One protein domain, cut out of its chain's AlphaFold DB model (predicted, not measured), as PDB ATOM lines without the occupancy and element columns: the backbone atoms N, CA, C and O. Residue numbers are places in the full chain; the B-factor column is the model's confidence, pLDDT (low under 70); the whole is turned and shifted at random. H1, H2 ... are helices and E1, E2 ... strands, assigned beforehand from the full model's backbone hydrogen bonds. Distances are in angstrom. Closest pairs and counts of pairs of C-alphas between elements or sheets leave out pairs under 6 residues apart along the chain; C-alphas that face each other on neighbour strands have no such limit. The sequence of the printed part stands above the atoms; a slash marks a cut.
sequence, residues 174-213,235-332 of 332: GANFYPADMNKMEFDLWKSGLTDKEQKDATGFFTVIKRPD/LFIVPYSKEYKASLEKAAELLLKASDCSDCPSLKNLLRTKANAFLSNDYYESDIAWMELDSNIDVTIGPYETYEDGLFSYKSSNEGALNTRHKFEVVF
ATOM      1  N   GLY A 174     111.242 109.263 114.862       95.38
ATOM      2  CA  GLY A 174     111.708 110.463 115.561       95.38
ATOM      3  C   GLY A 174     113.157 110.371 116.047       95.38
ATOM      4  O   GLY A 174     113.564 111.223 116.835       95.38
ATOM      5  N   ALA A 175     113.890 109.322 115.647       96.00
ATOM      6  CA  ALA A 175     115.199 108.969 116.183       96.00
ATOM      7  C   ALA A 175     115.193 109.058 117.725       96.00
ATOM      8  O   ALA A 175     114.294 108.500 118.362       96.00
ATOM      9  N   ASN A 176     116.139 109.775 118.331       96.62
ATOM     10  CA  ASN A 176     116.146 110.093 119.762       96.62
ATOM     11  C   ASN A 176     115.832 111.578 120.059       96.62
ATOM     12  O   ASN A 176     116.164 112.090 121.130       96.62
ATOM     13  N   PHE A 177     115.209 112.293 119.115       97.94
ATOM     14  CA  PHE A 177     114.858 113.708 119.292       97.94
ATOM     15  C   PHE A 177     113.543 113.930 120.046       97.94
ATOM     16  O   PHE A 177     113.289 115.028 120.545       97.94
ATOM     17  N   TYR A 178     112.708 112.896 120.104       97.12
ATOM     18  CA  TYR A 178     111.387 112.894 120.720       97.12
ATOM     19  C   TYR A 178     111.247 111.683 121.649       97.12
ATOM     20  O   TYR A 178     112.005 110.718 121.504       97.12
ATOM     21  N   PRO A 179     110.269 111.665 122.572       94.12
ATOM     22  CA  PRO A 179     109.984 110.467 123.350       94.12
ATOM     23  C   PRO A 179     109.606 109.301 122.430       94.12
ATOM     24  O   PRO A 179     108.861 109.473 121.466       94.12
ATOM     25  N   ALA A 180     110.116 108.106 122.732       89.25
ATOM     26  CA  ALA A 180     109.967 106.934 121.866       89.25
ATOM     27  C   ALA A 180     108.508 106.460 121.702       89.25
ATOM     28  O   ALA A 180     108.195 105.751 120.747       89.25
ATOM     29  N   ASP A 181     107.630 106.840 122.628       89.19
ATOM     30  CA  ASP A 181     106.196 106.543 122.625       89.19
ATOM     31  C   ASP A 181     105.335 107.671 122.029       89.19
ATOM     32  O   ASP A 181     104.119 107.519 121.918       89.19
ATOM     33  N   MET A 182     105.950 108.784 121.615       92.56
ATOM     34  CA  MET A 182     105.247 109.953 121.096       92.56
ATOM     35  C   MET A 182     104.939 109.805 119.603       92.56
ATOM     36  O   MET A 182     105.805 109.474 118.789       92.56
ATOM     37  N   ASN A 183     103.703 110.123 119.212       91.81
ATOM     38  CA  ASN A 183     103.301 110.198 117.806       91.81
ATOM     39  C   ASN A 183     103.052 111.649 117.349       91.81
ATOM     40  O   ASN A 183     103.095 112.593 118.138       91.81
ATOM     41  N   LYS A 184     102.772 111.839 116.050       95.62
ATOM     42  CA  LYS A 184     102.549 113.182 115.489       95.62
ATOM     43  C   LYS A 184     101.362 113.916 116.111       95.62
ATOM     44  O   LYS A 184     101.450 115.111 116.357       95.62
ATOM     45  N   MET A 185     100.268 113.195 116.350       95.00
ATOM     46  CA  MET A 185      99.033 113.768 116.882       95.00
ATOM     47  C   MET A 185      99.232 114.284 118.305       95.00
ATOM     48  O   MET A 185      98.769 115.374 118.620       95.00
ATOM     49  N   GLU A 186      99.942 113.529 119.142       94.81
ATOM     50  CA  GLU A 186     100.294 113.968 120.491       94.81
ATOM     51  C   GLU A 186     101.128 115.253 120.457       94.81
ATOM     52  O   GLU A 186     100.766 116.228 121.111       94.81
ATOM     53  N   PHE A 187     102.190 115.288 119.643       96.06
ATOM     54  CA  PHE A 187     103.029 116.479 119.498       96.06
ATOM     55  C   PHE A 187     102.234 117.697 119.017       96.06
ATOM     56  O   PHE A 187     102.413 118.789 119.549       96.06
ATOM     57  N   ASP A 188     101.355 117.533 118.024       96.19
ATOM     58  CA  ASP A 188     100.562 118.643 117.491       96.19
ATOM     59  C   ASP A 188      99.540 119.170 118.510       96.19
ATOM     60  O   ASP A 188      99.373 120.387 118.623       96.19
ATOM     61  N   LEU A 189      98.903 118.283 119.284       95.69
ATOM     62  CA  LEU A 189      98.003 118.672 120.374       95.69
ATOM     63  C   LEU A 189      98.758 119.430 121.468       95.69
ATOM     64  O   LEU A 189      98.331 120.521 121.844       95.69
ATOM     65  N   TRP A 190      99.896 118.904 121.920       96.06
ATOM     66  CA  TRP A 190     100.749 119.562 122.909       96.06
ATOM     67  C   TRP A 190     101.226 120.938 122.429       96.06
ATOM     68  O   TRP A 190     100.985 121.950 123.084       96.06
ATOM     69  N   LYS A 191     101.806 121.001 121.224       95.69
ATOM     70  CA  LYS A 191     102.298 122.239 120.607       95.69
ATOM     71  C   LYS A 191     101.204 123.304 120.497       95.69
ATOM     72  O   LYS A 191     101.496 124.481 120.673       95.69
ATOM     73  N   SER A 192      99.953 122.920 120.226       95.69
ATOM     74  CA  SER A 192      98.835 123.872 120.117       95.69
ATOM     75  C   SER A 192      98.504 124.601 121.427       95.69
ATOM     76  O   SER A 192      97.909 125.676 121.386       95.69
ATOM     77  N   GLY A 193      98.905 124.039 122.573       93.81
ATOM     78  CA  GLY A 193      98.763 124.660 123.891       93.81
ATOM     79  C   GLY A 193      99.902 125.613 124.270       93.81
ATOM     80  O   GLY A 193      99.793 126.296 125.285       93.81
ATOM     81  N   LEU A 194     100.977 125.671 123.476       95.50
ATOM     82  CA  LEU A 194     102.169 126.472 123.758       95.50
ATOM     83  C   LEU A 194     102.041 127.914 123.251       95.50
ATOM     84  O   LEU A 194     101.322 128.196 122.287       95.50
ATOM     85  N   THR A 195     102.816 128.828 123.841       96.81
ATOM     86  CA  THR A 195     102.975 130.195 123.315       96.81
ATOM     87  C   THR A 195     103.688 130.203 121.957       96.81
ATOM     88  O   THR A 195     104.441 129.287 121.637       96.81
ATOM     89  N   ASP A 196     103.548 131.274 121.167       96.81
ATOM     90  CA  ASP A 196     104.213 131.398 119.855       96.81
ATOM     91  C   ASP A 196     105.736 131.188 119.909       96.81
ATOM     92  O   ASP A 196     106.337 130.668 118.967       96.81
ATOM     93  N   LYS A 197     106.381 131.615 121.002       96.25
ATOM     94  CA  LYS A 197     107.821 131.412 121.204       96.25
ATOM     95  C   LYS A 197     108.128 129.935 121.436       96.25
ATOM     96  O   LYS A 197     108.993 129.388 120.767       96.25
ATOM     97  N   GLU A 198     107.399 129.293 122.338       96.50
ATOM     98  CA  GLU A 198     107.582 127.875 122.653       96.50
ATOM     99  C   GLU A 198     107.236 126.976 121.465       96.50
ATOM    100  O   GLU A 198     107.911 125.979 121.254       96.50
ATOM    101  N   GLN A 199     106.254 127.339 120.634       97.75
ATOM    102  CA  GLN A 199     105.981 126.622 119.387       97.75
ATOM    103  C   GLN A 199     107.182 126.675 118.439       97.75
ATOM    104  O   GLN A 199     107.569 125.641 117.897       97.75
ATOM    105  N   LYS A 200     107.810 127.850 118.278       97.81
ATOM    106  CA  LYS A 200     109.040 127.991 117.481       97.81
ATOM    107  C   LYS A 200     110.188 127.181 118.067       97.81
ATOM    108  O   LYS A 200     110.894 126.520 117.313       97.81
ATOM    109  N   ASP A 201     110.351 127.193 119.387       96.56
ATOM    110  CA  ASP A 201     111.384 126.413 120.067       96.56
ATOM    111  C   ASP A 201     111.108 124.900 119.925       96.56
ATOM    112  O   ASP A 201     112.026 124.119 119.670       96.56
ATOM    113  N   ALA A 202     109.845 124.470 119.991       97.31
ATOM    114  CA  ALA A 202     109.413 123.084 119.822       97.31
ATOM    115  C   ALA A 202     109.614 122.566 118.391       97.31
ATOM    116  O   ALA A 202     109.954 121.395 118.206       97.31
ATOM    117  N   THR A 203     109.440 123.417 117.378       98.12
ATOM    118  CA  THR A 203     109.686 123.088 115.960       98.12
ATOM    119  C   THR A 203     111.072 123.510 115.473       98.12
ATOM    120  O   THR A 203     111.363 123.386 114.289       98.12
ATOM    121  N   GLY A 204     111.917 124.040 116.358       97.50
ATOM    122  CA  GLY A 204     113.250 124.525 116.016       97.50
ATOM    123  C   GLY A 204     114.257 123.397 115.806       97.50
ATOM    124  O   GLY A 204     114.075 122.282 116.307       97.50
ATOM    125  N   PHE A 205     115.344 123.733 115.111       98.50
ATOM    126  CA  PHE A 205     116.431 122.822 114.744       98.50
ATOM    127  C   PHE A 205     117.211 122.266 115.937       98.50
ATOM    128  O   PHE A 205     117.619 121.108 115.928       98.50
ATOM    129  N   PHE A 206     117.391 123.081 116.979       98.44
ATOM    130  CA  PHE A 206     118.387 122.851 118.033       98.44
ATOM    131  C   PHE A 206     117.758 122.524 119.391       98.44
ATOM    132  O   PHE A 206     118.247 122.963 120.438       98.44
ATOM    133  N   THR A 207     116.636 121.805 119.382       98.56
ATOM    134  CA  THR A 207     115.934 121.363 120.594       98.56
ATOM    135  C   THR A 207     115.472 119.915 120.475       98.56
ATOM    136  O   THR A 207     115.109 119.456 119.395       98.56
ATOM    137  N   VAL A 208     115.441 119.194 121.590       98.31
ATOM    138  CA  VAL A 208     114.775 117.892 121.718       98.31
ATOM    139  C   VAL A 208     113.505 118.040 122.547       98.31
ATOM    140  O   VAL A 208     113.380 118.968 123.350       98.31
ATOM    141  N   ILE A 209     112.563 117.121 122.353       97.56
ATOM    142  CA  ILE A 209     111.348 117.017 123.158       97.56
ATOM    143  C   ILE A 209     111.496 115.828 124.100       97.56
ATOM    144  O   ILE A 209     111.884 114.737 123.679       97.56
ATOM    145  N   LYS A 210     111.195 116.033 125.379       94.31
ATOM    146  CA  LYS A 210     111.340 115.018 126.427       94.31
ATOM    147  C   LYS A 210     110.080 114.944 127.282       94.31
ATOM    148  O   LYS A 210     109.265 115.863 127.282       94.31
ATOM    149  N   ARG A 211     109.944 113.844 128.021       90.00
ATOM    150  CA  ARG A 211     108.972 113.699 129.113       90.00
ATOM    151  C   ARG A 211     109.679 113.849 130.460       90.00
ATOM    152  O   ARG A 211     110.848 113.460 130.558       90.00
ATOM    153  N   PRO A 212     109.005 114.378 131.497       81.75
ATOM    154  CA  PRO A 212     109.441 114.261 132.877       81.75
ATOM    155  C   PRO A 212     109.501 112.768 133.177       81.75
ATOM    156  O   PRO A 212     108.541 112.046 132.936       81.75
ATOM    157  N   ASP A 213     110.675 112.291 133.562       65.44
ATOM    158  CA  ASP A 213     111.005 110.871 133.564       65.44
ATOM    159  C   ASP A 213     109.957 110.022 134.317       65.44
ATOM    160  O   ASP A 213     109.685 110.264 135.495       65.44
ATOM    161  N   LEU A 235     104.915 117.065 127.826       92.50
ATOM    162  CA  LEU A 235     106.141 117.166 127.034       92.50
ATOM    163  C   LEU A 235     106.858 118.495 127.333       92.50
ATOM    164  O   LEU A 235     106.221 119.521 127.564       92.50
ATOM    165  N   PHE A 236     108.192 118.515 127.283       94.62
ATOM    166  CA  PHE A 236     108.968 119.751 127.427       94.62
ATOM    167  C   PHE A 236     110.135 119.853 126.443       94.62
ATOM    168  O   PHE A 236     110.641 118.855 125.928       94.62
ATOM    169  N   ILE A 237     110.555 121.095 126.192       97.19
ATOM    170  CA  ILE A 237     111.595 121.465 125.225       97.19
ATOM    171  C   ILE A 237     112.948 121.559 125.936       97.19
ATOM    172  O   ILE A 237     113.083 122.276 126.930       97.19
ATOM    173  N   VAL A 238     113.973 120.900 125.396       97.88
ATOM    174  CA  VAL A 238     115.356 120.992 125.886       97.88
ATOM    175  C   VAL A 238     116.272 121.462 124.755       97.88
ATOM    176  O   VAL A 238     116.330 120.799 123.722       97.88
ATOM    177  N   PRO A 239     116.999 122.584 124.900       98.50
ATOM    178  CA  PRO A 239     117.982 123.005 123.903       98.50
ATOM    179  C   PRO A 239     119.179 122.049 123.860       98.50
ATOM    180  O   PRO A 239     119.567 121.492 124.889       98.50
ATOM    181  N   TYR A 240     119.804 121.898 122.692       98.62
ATOM    182  CA  TYR A 240     120.955 121.006 122.496       98.62
ATOM    183  C   TYR A 240     122.116 121.318 123.439       98.62
ATOM    184  O   TYR A 240     122.703 120.389 123.988       98.62
ATOM    185  N   SER A 241     122.389 122.599 123.716       98.50
ATOM    186  CA  SER A 241     123.422 123.011 124.680       98.50
ATOM    187  C   SER A 241     123.200 122.481 126.102       98.50
ATOM    188  O   SER A 241     124.149 122.376 126.879       98.50
ATOM    189  N   LYS A 242     121.956 122.127 126.460       98.12
ATOM    190  CA  LYS A 242     121.623 121.471 127.732       98.12
ATOM    191  C   LYS A 242     121.577 119.953 127.603       98.12
ATOM    192  O   LYS A 242     122.134 119.286 128.465       98.12
ATOM    193  N   GLU A 243     120.937 119.429 126.557       97.50
ATOM    194  CA  GLU A 243     120.817 117.981 126.323       97.50
ATOM    195  C   GLU A 243     122.198 117.323 126.191       97.50
ATOM    196  O   GLU A 243     122.499 116.359 126.885       97.50
ATOM    197  N   TYR A 244     123.072 117.899 125.363       98.00
ATOM    198  CA  TYR A 244     124.393 117.354 125.040       98.00
ATOM    199  C   TYR A 244     125.525 118.115 125.737       98.00
ATOM    200  O   TYR A 244     126.651 118.165 125.240       98.00
ATOM    201  N   LYS A 245     125.227 118.737 126.886       98.06
ATOM    202  CA  LYS A 245     126.103 119.704 127.563       98.06
ATOM    203  C   LYS A 245     127.543 119.216 127.715       98.06
ATOM    204  O   LYS A 245     128.460 119.922 127.320       98.06
ATOM    205  N   ALA A 246     127.745 118.016 128.261       97.50
ATOM    206  CA  ALA A 246     129.086 117.498 128.538       97.50
ATOM    207  C   ALA A 246     129.937 117.368 127.260       97.50
ATOM    208  O   ALA A 246     131.095 117.791 127.232       97.50
ATOM    209  N   SER A 247     129.354 116.829 126.188       97.88
ATOM    210  CA  SER A 247     130.021 116.674 124.893       97.88
ATOM    211  C   SER A 247     130.253 118.026 124.215       97.88
ATOM    212  O   SER A 247     131.346 118.282 123.713       97.88
ATOM    213  N   LEU A 248     129.272 118.930 124.254       98.62
ATOM    214  CA  LEU A 248     129.377 120.264 123.654       98.62
ATOM    215  C   LEU A 248     130.376 121.168 124.384       98.62
ATOM    216  O   LEU A 248     131.155 121.852 123.724       98.62
ATOM    217  N   GLU A 249     130.436 121.122 125.717       98.75
ATOM    218  CA  GLU A 249     131.489 121.781 126.501       98.75
ATOM    219  C   GLU A 249     132.862 121.239 126.108       98.75
ATOM    220  O   GLU A 249     133.796 122.010 125.865       98.75
ATOM    221  N   LYS A 250     132.983 119.915 125.951       98.75
ATOM    222  CA  LYS A 250     134.256 119.315 125.565       98.75
ATOM    223  C   LYS A 250     134.693 119.695 124.153       98.75
ATOM    224  O   LYS A 250     135.871 119.982 123.932       98.75
ATOM    225  N   ALA A 251     133.764 119.697 123.203       98.62
ATOM    226  CA  ALA A 251     134.016 120.135 121.838       98.62
ATOM    227  C   ALA A 251     134.384 121.627 121.802       98.62
ATOM    228  O   ALA A 251     135.369 121.987 121.161       98.62
ATOM    229  N   ALA A 252     133.675 122.478 122.549       98.81
ATOM    230  CA  ALA A 252     133.967 123.905 122.654       98.81
ATOM    231  C   ALA A 252     135.385 124.167 123.194       98.81
ATOM    232  O   ALA A 252     136.128 124.942 122.596       98.81
ATOM    233  N   GLU A 253     135.816 123.471 124.254       98.81
ATOM    234  CA  GLU A 253     137.196 123.556 124.760       98.81
ATOM    235  C   GLU A 253     138.243 123.224 123.686       98.81
ATOM    236  O   GLU A 253     139.298 123.857 123.613       98.81
ATOM    237  N   LEU A 254     137.985 122.194 122.876       98.88
ATOM    238  CA  LEU A 254     138.893 121.757 121.816       98.88
ATOM    239  C   LEU A 254     138.934 122.767 120.665       98.88
ATOM    240  O   LEU A 254     140.020 123.073 120.176       98.88
ATOM    241  N   LEU A 255     137.788 123.326 120.274       98.75
ATOM    242  CA  LEU A 255     137.715 124.368 119.250       98.75
ATOM    243  C   LEU A 255     138.394 125.668 119.697       98.75
ATOM    244  O   LEU A 255     139.072 126.303 118.893       98.75
ATOM    245  N   LEU A 256     138.293 126.039 120.976       98.88
ATOM    246  CA  LEU A 256     139.025 127.188 121.519       98.88
ATOM    247  C   LEU A 256     140.542 126.969 121.456       98.88
ATOM    248  O   LEU A 256     141.259 127.845 120.985       98.88
ATOM    249  N   LYS A 257     141.031 125.774 121.813       98.75
ATOM    250  CA  LYS A 257     142.455 125.430 121.643       98.75
ATOM    251  C   LYS A 257     142.889 125.482 120.181       98.75
ATOM    252  O   LYS A 257     143.941 126.031 119.879       98.75
ATOM    253  N   ALA A 258     142.066 124.966 119.268       98.44
ATOM    254  CA  ALA A 258     142.336 125.059 117.836       98.44
ATOM    255  C   ALA A 258     142.422 126.522 117.361       98.44
ATOM    256  O   ALA A 258     143.318 126.874 116.595       98.44
ATOM    257  N   SER A 259     141.520 127.380 117.849       98.44
ATOM    258  CA  SER A 259     141.535 128.820 117.578       98.44
ATOM    259  C   SER A 259     142.814 129.489 118.088       98.44
ATOM    260  O   SER A 259     143.353 130.368 117.419       98.44
ATOM    261  N   ASP A 260     143.312 129.103 119.261       98.44
ATOM    262  CA  ASP A 260     144.536 129.686 119.817       98.44
ATOM    263  C   ASP A 260     145.770 129.321 118.973       98.44
ATOM    264  O   ASP A 260     146.609 130.191 118.721       98.44
ATOM    265  N   CYS A 261     145.831 128.079 118.479       97.06
ATOM    266  CA  CYS A 261     146.944 127.543 117.690       97.06
ATOM    267  C   CYS A 261     146.994 128.027 116.234       97.06
ATOM    268  O   CYS A 261     148.087 128.214 115.715       97.06
ATOM    269  N   SER A 262     145.845 128.198 115.566       97.38
ATOM    270  CA  SER A 262     145.796 128.519 114.128       97.38
ATOM    271  C   SER A 262     146.601 129.784 113.783       97.38
ATOM    272  O   SER A 262     146.766 130.669 114.618       97.38
ATOM    273  N   ASP A 263     147.076 129.923 112.548       96.38
ATOM    274  CA  ASP A 263     147.671 131.183 112.069       96.38
ATOM    275  C   ASP A 263     146.679 132.007 111.229       96.38
ATOM    276  O   ASP A 263     146.899 133.192 110.970       96.38
ATOM    277  N   CYS A 264     145.559 131.402 110.828       96.94
ATOM    278  CA  CYS A 264     144.558 131.981 109.943       96.94
ATOM    279  C   CYS A 264     143.464 132.748 110.726       96.94
ATOM    280  O   CYS A 264     142.671 132.128 111.439       96.94
ATOM    281  N   PRO A 265     143.342 134.087 110.587       98.00
ATOM    282  CA  PRO A 265     142.392 134.878 111.379       98.00
ATOM    283  C   PRO A 265     140.916 134.495 111.194       98.00
ATOM    284  O   PRO A 265     140.165 134.487 112.170       98.00
ATOM    285  N   SER A 266     140.498 134.170 109.966       98.00
ATOM    286  CA  SER A 266     139.118 133.758 109.669       98.00
ATOM    287  C   SER A 266     138.797 132.404 110.316       98.00
ATOM    288  O   SER A 266     137.754 132.264 110.954       98.00
ATOM    289  N   LEU A 267     139.741 131.450 110.277       98.06
ATOM    290  CA  LEU A 267     139.619 130.157 110.953       98.06
ATOM    291  C   LEU A 267     139.542 130.322 112.476       98.06
ATOM    292  O   LEU A 267     138.657 129.738 113.098       98.06
ATOM    293  N   LYS A 268     140.379 131.175 113.090       98.56
ATOM    294  CA  LYS A 268     140.247 131.510 114.524       98.56
ATOM    295  C   LYS A 268     138.850 132.008 114.861       98.56
ATOM    296  O   LYS A 268     138.243 131.570 115.838       98.56
ATOM    297  N   ASN A 269     138.338 132.938 114.055       98.56
ATOM    298  CA  ASN A 269     137.033 133.525 114.306       98.56
ATOM    299  C   ASN A 269     135.918 132.476 114.229       98.56
ATOM    300  O   ASN A 269     135.102 132.405 115.149       98.56
ATOM    301  N   LEU A 270     135.926 131.627 113.198       98.62
ATOM    302  CA  LEU A 270     134.986 130.513 113.067       98.62
ATOM    303  C   LEU A 270     135.058 129.568 114.272       98.62
ATOM    304  O   LEU A 270     134.044 129.299 114.909       98.62
ATOM    305  N   LEU A 271     136.251 129.092 114.627       98.69
ATOM    306  CA  LEU A 271     136.424 128.121 115.709       98.69
ATOM    307  C   LEU A 271     135.946 128.676 117.058       98.69
ATOM    308  O   LEU A 271     135.227 128.000 117.793       98.69
ATOM    309  N   ARG A 272     136.281 129.935 117.359       98.69
ATOM    310  CA  ARG A 272     135.846 130.615 118.585       98.69
ATOM    311  C   ARG A 272     134.336 130.855 118.617       98.69
ATOM    312  O   ARG A 272     133.701 130.615 119.642       98.69
ATOM    313  N   THR A 273     133.750 131.346 117.526       98.75
ATOM    314  CA  THR A 273     132.300 131.613 117.464       98.75
ATOM    315  C   THR A 273     131.492 130.320 117.498       98.75
ATOM    316  O   THR A 273     130.492 130.261 118.208       98.75
ATOM    317  N   LYS A 274     131.955 129.252 116.836       98.69
ATOM    318  CA  LYS A 274     131.311 127.933 116.887       98.69
ATOM    319  C   LYS A 274     131.403 127.295 118.276       98.69
ATOM    320  O   LYS A 274     130.411 126.751 118.755       98.69
ATOM    321  N   ALA A 275     132.534 127.440 118.974       98.81
ATOM    322  CA  ALA A 275     132.647 127.031 120.375       98.81
ATOM    323  C   ALA A 275     131.613 127.741 121.267       98.81
ATOM    324  O   ALA A 275     130.963 127.100 122.089       98.81
ATOM    325  N   ASN A 276     131.412 129.049 121.076       98.69
ATOM    326  CA  ASN A 276     130.386 129.797 121.805       98.69
ATOM    327  C   ASN A 276     128.967 129.332 121.448       98.69
ATOM    328  O   ASN A 276     128.142 129.199 122.349       98.69
ATOM    329  N   ALA A 277     128.699 129.044 120.170       98.75
ATOM    330  CA  ALA A 277     127.401 128.563 119.697       98.75
ATOM    331  C   ALA A 277     126.984 127.235 120.348       98.75
ATOM    332  O   ALA A 277     125.832 127.073 120.752       98.75
ATOM    333  N   PHE A 278     127.932 126.310 120.538       98.69
ATOM    334  CA  PHE A 278     127.691 125.058 121.262       98.69
ATOM    335  C   PHE A 278     127.197 125.277 122.697       98.69
ATOM    336  O   PHE A 278     126.373 124.509 123.191       98.69
ATOM    337  N   LEU A 279     127.659 126.341 123.357       98.56
ATOM    338  CA  LEU A 279     127.279 126.659 124.734       98.56
ATOM    339  C   LEU A 279     125.999 127.503 124.805       98.56
ATOM    340  O   LEU A 279     125.174 127.308 125.699       98.56
ATOM    341  N   SER A 280     125.818 128.442 123.874       98.50
ATOM    342  CA  SER A 280     124.680 129.368 123.854       98.50
ATOM    343  C   SER A 280     123.421 128.779 123.220       98.50
ATOM    344  O   SER A 280     122.325 129.245 123.525       98.50
ATOM    345  N   ASN A 281     123.570 127.752 122.373       98.56
ATOM    346  CA  ASN A 281     122.535 127.234 121.472       98.56
ATOM    347  C   ASN A 281     122.113 128.215 120.359       98.56
ATOM    348  O   ASN A 281     121.071 128.011 119.736       98.56
ATOM    349  N   ASP A 282     122.898 129.271 120.126       98.31
ATOM    350  CA  ASP A 282     122.697 130.260 119.063       98.31
ATOM    351  C   ASP A 282     123.858 130.190 118.068       98.31
ATOM    352  O   ASP A 282     125.003 130.503 118.402       98.31
ATOM    353  N   TYR A 283     123.548 129.747 116.850       98.25
ATOM    354  CA  TYR A 283     124.524 129.439 115.809       98.25
ATOM    355  C   TYR A 283     124.720 130.570 114.795       98.25
ATOM    356  O   TYR A 283     125.684 130.511 114.034       98.25
ATOM    357  N   TYR A 284     123.902 131.627 114.833       97.88
ATOM    358  CA  TYR A 284     123.871 132.658 113.790       97.88
ATOM    359  C   TYR A 284     125.246 133.290 113.528       97.88
ATOM    360  O   TYR A 284     125.747 133.253 112.407       97.88
ATOM    361  N   GLU A 285     125.905 133.800 114.572       98.19
ATOM    362  CA  GLU A 285     127.237 134.419 114.457       98.19
ATOM    363  C   GLU A 285     128.293 133.441 113.923       98.19
ATOM    364  O   GLU A 285     129.168 133.810 113.141       98.19
ATOM    365  N   SER A 286     128.203 132.170 114.324       97.88
ATOM    366  CA  SER A 286     129.133 131.141 113.859       97.88
ATOM    367  C   SER A 286     128.903 130.745 112.400       97.88
ATOM    368  O   SER A 286     129.851 130.360 111.722       97.88
ATOM    369  N   ASP A 287     127.671 130.864 111.907       97.75
ATOM    370  CA  ASP A 287     127.325 130.575 110.516       97.75
ATOM    371  C   ASP A 287     127.762 131.720 109.595       97.75
ATOM    372  O   ASP A 287     128.266 131.467 108.501       97.75
ATOM    373  N   ILE A 288     127.690 132.974 110.064       98.12
ATOM    374  CA  ILE A 288     128.343 134.106 109.387       98.12
ATOM    375  C   ILE A 288     129.855 133.869 109.301       98.12
ATOM    376  O   ILE A 288     130.421 133.919 108.211       98.12
ATOM    377  N   ALA A 289     130.503 133.533 110.422       98.19
ATOM    378  CA  ALA A 289     131.940 133.264 110.443       98.19
ATOM    379  C   ALA A 289     132.341 132.076 109.546       98.19
ATOM    380  O   ALA A 289     133.454 132.052 109.021       98.19
ATOM    381  N   TRP A 290     131.447 131.100 109.358       97.56
ATOM    382  CA  TRP A 290     131.652 129.979 108.441       97.56
ATOM    383  C   TRP A 290     131.582 130.419 106.975       97.56
ATOM    384  O   TRP A 290     132.455 130.055 106.189       97.56
ATOM    385  N   MET A 291     130.614 131.266 106.610       96.31
ATOM    386  CA  MET A 291     130.531 131.840 105.258       96.31
ATOM    387  C   MET A 291     131.717 132.757 104.923       96.31
ATOM    388  O   MET A 291     132.134 132.830 103.770       96.31
ATOM    389  N   GLU A 292     132.271 133.445 105.922       97.06
ATOM    390  CA  GLU A 292     133.438 134.327 105.784       97.06
ATOM    391  C   GLU A 292     134.785 133.580 105.812       97.06
ATOM    392  O   GLU A 292     135.845 134.206 105.720       97.06
ATOM    393  N   LEU A 293     134.776 132.249 105.958       96.69
ATOM    394  CA  LEU A 293     135.991 131.456 106.095       96.69
ATOM    395  C   LEU A 293     136.877 131.557 104.843       96.69
ATOM    396  O   LEU A 293     136.556 131.023 103.778       96.69
ATOM    397  N   ASP A 294     138.056 132.152 105.015       95.31
ATOM    398  CA  ASP A 294     139.148 132.198 104.036       95.31
ATOM    399  C   ASP A 294     140.391 131.522 104.629       95.31
ATOM    400  O   ASP A 294     141.246 132.170 105.235       95.31
ATOM    401  N   SER A 295     140.430 130.190 104.535       92.88
ATOM    402  CA  SER A 295     141.488 129.331 105.072       92.88
ATOM    403  C   SER A 295     141.792 128.172 104.117       92.88
ATOM    404  O   SER A 295     140.951 127.786 103.304       92.88
ATOM    405  N   ASN A 296     142.988 127.587 104.236       92.31
ATOM    406  CA  ASN A 296     143.334 126.325 103.572       92.31
ATOM    407  C   ASN A 296     142.655 125.113 104.236       92.31
ATOM    408  O   ASN A 296     142.643 124.032 103.649       92.31
ATOM    409  N   ILE A 297     142.084 125.281 105.434       92.62
ATOM    410  CA  ILE A 297     141.259 124.281 106.113       92.62
ATOM    411  C   ILE A 297     139.797 124.708 105.991       92.62
ATOM    412  O   ILE A 297     139.438 125.814 106.389       92.62
ATOM    413  N   ASP A 298     138.955 123.818 105.478       92.50
ATOM    414  CA  ASP A 298     137.504 123.953 105.521       92.50
ATOM    415  C   ASP A 298     136.943 123.064 106.632       92.50
ATOM    416  O   ASP A 298     137.227 121.862 106.687       92.50
ATOM    417  N   VAL A 299     136.173 123.667 107.535       93.62
ATOM    418  CA  VAL A 299     135.598 122.993 108.697       93.62
ATOM    419  C   VAL A 299     134.098 123.211 108.685       93.62
ATOM    420  O   VAL A 299     133.629 124.341 108.796       93.62
ATOM    421  N   THR A 300     133.351 122.115 108.643       94.88
ATOM    422  CA  THR A 300     131.918 122.100 108.938       94.88
ATOM    423  C   THR A 300     131.722 121.254 110.183       94.88
ATOM    424  O   THR A 300     132.054 120.075 110.186       94.88
ATOM    425  N   ILE A 301     131.257 121.853 111.277       96.62
ATOM    426  CA  ILE A 301     131.044 121.140 112.542       96.62
ATOM    427  C   ILE A 301     129.837 121.722 113.278       96.62
ATOM    428  O   ILE A 301     129.714 122.946 113.391       96.62
ATOM    429  N   GLY A 302     128.938 120.857 113.743       96.62
ATOM    430  CA  GLY A 302     127.722 121.235 114.467       96.62
ATOM    431  C   GLY A 302     126.447 120.593 113.912       96.62
ATOM    432  O   GLY A 302     126.531 119.678 113.095       96.62
ATOM    433  N   PRO A 303     125.268 121.032 114.387       97.75
ATOM    434  CA  PRO A 303     123.981 120.516 113.939       97.75
ATOM    435  C   PRO A 303     123.491 121.214 112.661       97.75
ATOM    436  O   PRO A 303     123.257 122.422 112.689       97.75
ATOM    437  N   TYR A 304     123.267 120.463 111.577       96.31
ATOM    438  CA  TYR A 304     122.810 121.028 110.294       96.31
ATOM    439  C   TYR A 304     121.603 120.283 109.714       96.31
ATOM    440  O   TYR A 304     120.484 120.802 109.735       96.31
ATOM    441  N   GLU A 305     121.802 119.056 109.241       96.88
ATOM    442  CA  GLU A 305     120.820 118.339 108.422       96.88
ATOM    443  C   GLU A 305     119.687 117.699 109.231       96.88
ATOM    444  O   GLU A 305     119.906 117.198 110.329       96.88
ATOM    445  N   THR A 306     118.473 117.649 108.677       97.75
ATOM    446  CA  THR A 306     117.267 117.183 109.396       97.75
ATOM    447  C   THR A 306     116.757 115.805 108.970       97.75
ATOM    448  O   THR A 306     115.705 115.358 109.430       97.75
ATOM    449  N   TYR A 307     117.491 115.099 108.104       94.94
ATOM    450  CA  TYR A 307     117.047 113.826 107.514       94.94
ATOM    451  C   TYR A 307     116.815 112.712 108.540       94.94
ATOM    452  O   TYR A 307     116.008 111.813 108.301       94.94
ATOM    453  N   GLU A 308     117.524 112.759 109.668       96.62
ATOM    454  CA  GLU A 308     117.401 111.762 110.731       96.62
ATOM    455  C   GLU A 308     116.072 111.901 111.495       96.62
ATOM    456  O   GLU A 308     115.532 110.913 111.994       96.62
ATOM    457  N   ASP A 309     115.485 113.103 111.517       97.62
ATOM    458  CA  ASP A 309     114.112 113.318 111.962       97.62
ATOM    459  C   ASP A 309     113.122 112.939 110.846       97.62
ATOM    460  O   ASP A 309     112.587 113.766 110.101       97.62
ATOM    461  N   GLY A 310     112.835 111.642 110.761       95.31
ATOM    462  CA  GLY A 310     111.812 111.065 109.887       95.31
ATOM    463  C   GLY A 310     110.368 111.241 110.387       95.31
ATOM    464  O   GLY A 310     109.431 110.686 109.782       95.31
ATOM    465  N   LEU A 311     110.161 111.964 111.496       95.00
ATOM    466  CA  LEU A 311     108.843 112.310 112.010       95.00
ATOM    467  C   LEU A 311     108.407 113.657 111.434       95.00
ATOM    468  O   LEU A 311     107.375 113.706 110.759       95.00
ATOM    469  N   PHE A 312     109.190 114.715 111.628       97.38
ATOM    470  CA  PHE A 312     108.828 116.072 111.207       97.38
ATOM    471  C   PHE A 312     109.869 116.781 110.340       97.38
ATOM    472  O   PHE A 312     109.521 117.778 109.709       97.38
ATOM    473  N   SER A 313     111.101 116.277 110.294       97.56
ATOM    474  CA  SER A 313     112.254 116.949 109.679       97.56
ATOM    475  C   SER A 313     112.501 118.352 110.252       97.56
ATOM    476  O   SER A 313     112.919 119.267 109.545       97.56
ATOM    477  N   TYR A 314     112.228 118.522 111.547       98.25
ATOM    478  CA  TYR A 314     112.539 119.730 112.302       98.25
ATOM    479  C   TYR A 314     113.933 119.679 112.909       98.25
ATOM    480  O   TYR A 314     114.553 120.724 113.036       98.25
ATOM    481  N   LYS A 315     114.404 118.507 113.350       98.56
ATOM    482  CA  LYS A 315     115.557 118.405 114.260       98.56
ATOM    483  C   LYS A 315     116.847 118.123 113.513       98.56
ATOM    484  O   LYS A 315     116.884 117.202 112.704       98.56
ATOM    485  N   SER A 316     117.883 118.907 113.798       98.19
ATOM    486  CA  SER A 316     119.166 118.806 113.105       98.19
ATOM    487  C   SER A 316     120.107 117.796 113.766       98.19
ATOM    488  O   SER A 316     120.338 117.810 114.976       98.19
ATOM    489  N   SER A 317     120.721 116.942 112.961       97.56
ATOM    490  CA  SER A 317     121.774 116.028 113.383       97.56
ATOM    491  C   SER A 317     123.124 116.730 113.441       97.56
ATOM    492  O   SER A 317     123.455 117.548 112.585       97.56
ATOM    493  N   ASN A 318     123.900 116.388 114.464       96.50
ATOM    494  CA  ASN A 318     125.279 116.806 114.634       96.50
ATOM    495  C   ASN A 318     126.186 116.067 113.649       96.50
ATOM    496  O   ASN A 318     126.108 114.848 113.516       96.50
ATOM    497  N   GLU A 319     127.075 116.808 113.002       93.06
ATOM    498  CA  GLU A 319     128.044 116.273 112.055       93.06
ATOM    499  C   GLU A 319     129.372 117.035 112.111       93.06
ATOM    500  O   GLU A 319     129.479 118.134 112.665       93.06
ATOM    501  N   GLY A 320     130.408 116.413 111.550       88.62
ATOM    502  CA  GLY A 320     131.741 116.981 111.420       88.62
ATOM    503  C   GLY A 320     132.364 116.566 110.093       88.62
ATOM    504  O   GLY A 320     132.527 115.374 109.830       88.62
ATOM    505  N   ALA A 321     132.732 117.544 109.275       84.38
ATOM    506  CA  ALA A 321     133.452 117.371 108.026       84.38
ATOM    507  C   ALA A 321     134.656 118.315 107.983       84.38
ATOM    508  O   ALA A 321     134.592 119.483 108.375       84.38
ATOM    509  N   LEU A 322     135.770 117.773 107.504       86.69
ATOM    510  CA  LEU A 322     137.073 118.416 107.488       86.69
ATOM    511  C   LEU A 322     137.694 118.207 106.117       86.69
ATOM    512  O   LEU A 322     137.915 117.066 105.718       86.69
ATOM    513  N   ASN A 323     137.992 119.301 105.425       85.62
ATOM    514  CA  ASN A 323     138.612 119.267 104.107       85.62
ATOM    515  C   ASN A 323     139.808 120.217 104.060       85.62
ATOM    516  O   ASN A 323     139.836 121.240 104.742       85.62
ATOM    517  N   THR A 324     140.785 119.914 103.212       83.50
ATOM    518  CA  THR A 324     141.781 120.901 102.793       83.50
ATOM    519  C   THR A 324     141.315 121.541 101.489       83.50
ATOM    520  O   THR A 324     140.856 120.857 100.572       83.50
ATOM    521  N   ARG A 325     141.364 122.874 101.401       78.69
ATOM    522  CA  ARG A 325     140.985 123.586 100.177       78.69
ATOM    523  C   ARG A 325     142.130 123.540  99.172       78.69
ATOM    524  O   ARG A 325     143.248 123.957  99.469       78.69
ATOM    525  N   HIS A 326     141.819 123.133  97.945       66.25
ATOM    526  CA  HIS A 326     142.672 123.398  96.792       66.25
ATOM    527  C   HIS A 326     142.251 124.708  96.129       66.25
ATOM    528  O   HIS A 326     141.117 124.848  95.668       66.25
ATOM    529  N   LYS A 327     143.178 125.665  96.039       53.19
ATOM    530  CA  LYS A 327     143.009 126.837  95.176       53.19
ATOM    531  C   LYS A 327     143.213 126.395  93.728       53.19
ATOM    532  O   LYS A 327     144.342 126.309  93.261       53.19
ATOM    533  N   PHE A 328     142.128 126.106  93.020       41.91
ATOM    534  CA  PHE A 328     142.160 126.100  91.562       41.91
ATOM    535  C   PHE A 328     142.009 127.549  91.092       41.91
ATOM    536  O   PHE A 328     140.921 128.117  91.165       41.91
ATOM    537  N   GLU A 329     143.097 128.166  90.626       31.11
ATOM    538  CA  GLU A 329     142.977 129.351  89.776       31.11
ATOM    539  C   GLU A 329     142.399 128.899  88.435       31.11
ATOM    540  O   GLU A 329     143.077 128.271  87.620       31.11
ATOM    541  N   VAL A 330     141.124 129.206  88.200       29.19
ATOM    542  CA  VAL A 330     140.588 129.215  86.840       29.19
ATOM    543  C   VAL A 330     141.143 130.472  86.179       29.19
ATOM    544  O   VAL A 330     140.594 131.562  86.324       29.19
ATOM    545  N   VAL A 331     142.282 130.326  85.506       32.28
ATOM    546  CA  VAL A 331     142.784 131.345  84.582       32.28
ATOM    547  C   VAL A 331     141.855 131.318  83.365       32.28
ATOM    548  O   VAL A 331     141.850 130.333  82.626       32.28
ATOM    549  N   PHE A 332     141.014 132.346  83.224       38.31
ATOM    550  CA  PHE A 332     140.164 132.552  82.044       38.31
ATOM    551  C   PHE A 332     140.974 132.994  80.826       38.31
ATOM    552  O   PHE A 332     141.926 133.791  81.006       38.31
TER     553      PHE A 332
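This is residues 174 to 213 and 235 to 332 of the 332 residues of an uncharacterized protein of Triticum turgidum subsp. durum (UniProt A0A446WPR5). The domain is an elongated two-part model: at one end the short helices H1 and H2 stand beside a small two-stranded sheet of E1 and E2, and at the other three helices, H4, H5 and H6, lie side by side with H5 between the others. A long two-stranded hairpin, E3 and E4, runs alongside these helices with E3 next to H5, and the loop joining its strands reaches back toward the first part. The printed part has 138 residues, with six named helices and four named strands in the order H1 H2 E1 E2 H3 H4 H5 H6 E3 E4; the class is mixed, and both sheets are antiparallel. It is loose, with a radius of gyration of the C-alphas of 17.9 A, and spans 57 by 37 by 25 A.

H1 is residues 184 to 192, beginning with C-alpha 184 at (102.549, 113.182, 115.489), and H2 is residues 196 to 202. E1 is residues 207 to 210, E2 residues 236 to 239 and H3 residues 240 to 243. H4, residues 245 to 261, is 24.4 A long, and H5, residues 265 to 280, is 22.4 A long. H6 is residues 284 to 291, 10.9 A long. E3, residues 297 to 303, measures 19.3 A, and E4, residues 318 to 324, measures 20.7 A and ends with C-alpha 324 at (141.781, 120.901, 102.793).

H1 and H2 form a helical hairpin and touch at a shallow tilt of 32 degrees, the closest C-alphas being those of Lys 191 and Gln 199, 5.9 A apart. The closest C-alphas of H2 and E2 are those of Ala 202 and Ile 237, 6.0 A apart. E1 and E2 are antiparallel, with N 208 and O 238 at 2.8 A. H5 is the hub. It touches H3 with residues 278 to 280 alone, closest at the C-alphas of Leu 279 and Ser 241, 5.3 A. It touches H4 at a shallow tilt of 16 degrees, opposite ways, with the C-alphas of Ala 252 and Ala 275 closest at 4.1 A, and H6 at 29 degrees, opposite ways, with those of Thr 273 and Ser 286 closest at 4.8 A. H4 and H6 are apart. E3 and E4 are antiparallel, with N 300 and O 321 at 2.9 A. Each O i to N i+4 pair is within hydrogen-bond range in H1, H2, H4 and H6, and 11 of 12 are in H5; H3 is too short for such a pair.

The C-alphas farthest apart are those of Asp 213 and Phe 332, 63.0 A. Residues 214 to 234 are not printed, and C-alphas 213 and 235 are 10.3 A apart across this cut. The link from E3 to E4 is long, with 14 residues. The mean pLDDT of the printed part is 93.2; residue 213 and residues 326 to 332 are under 70.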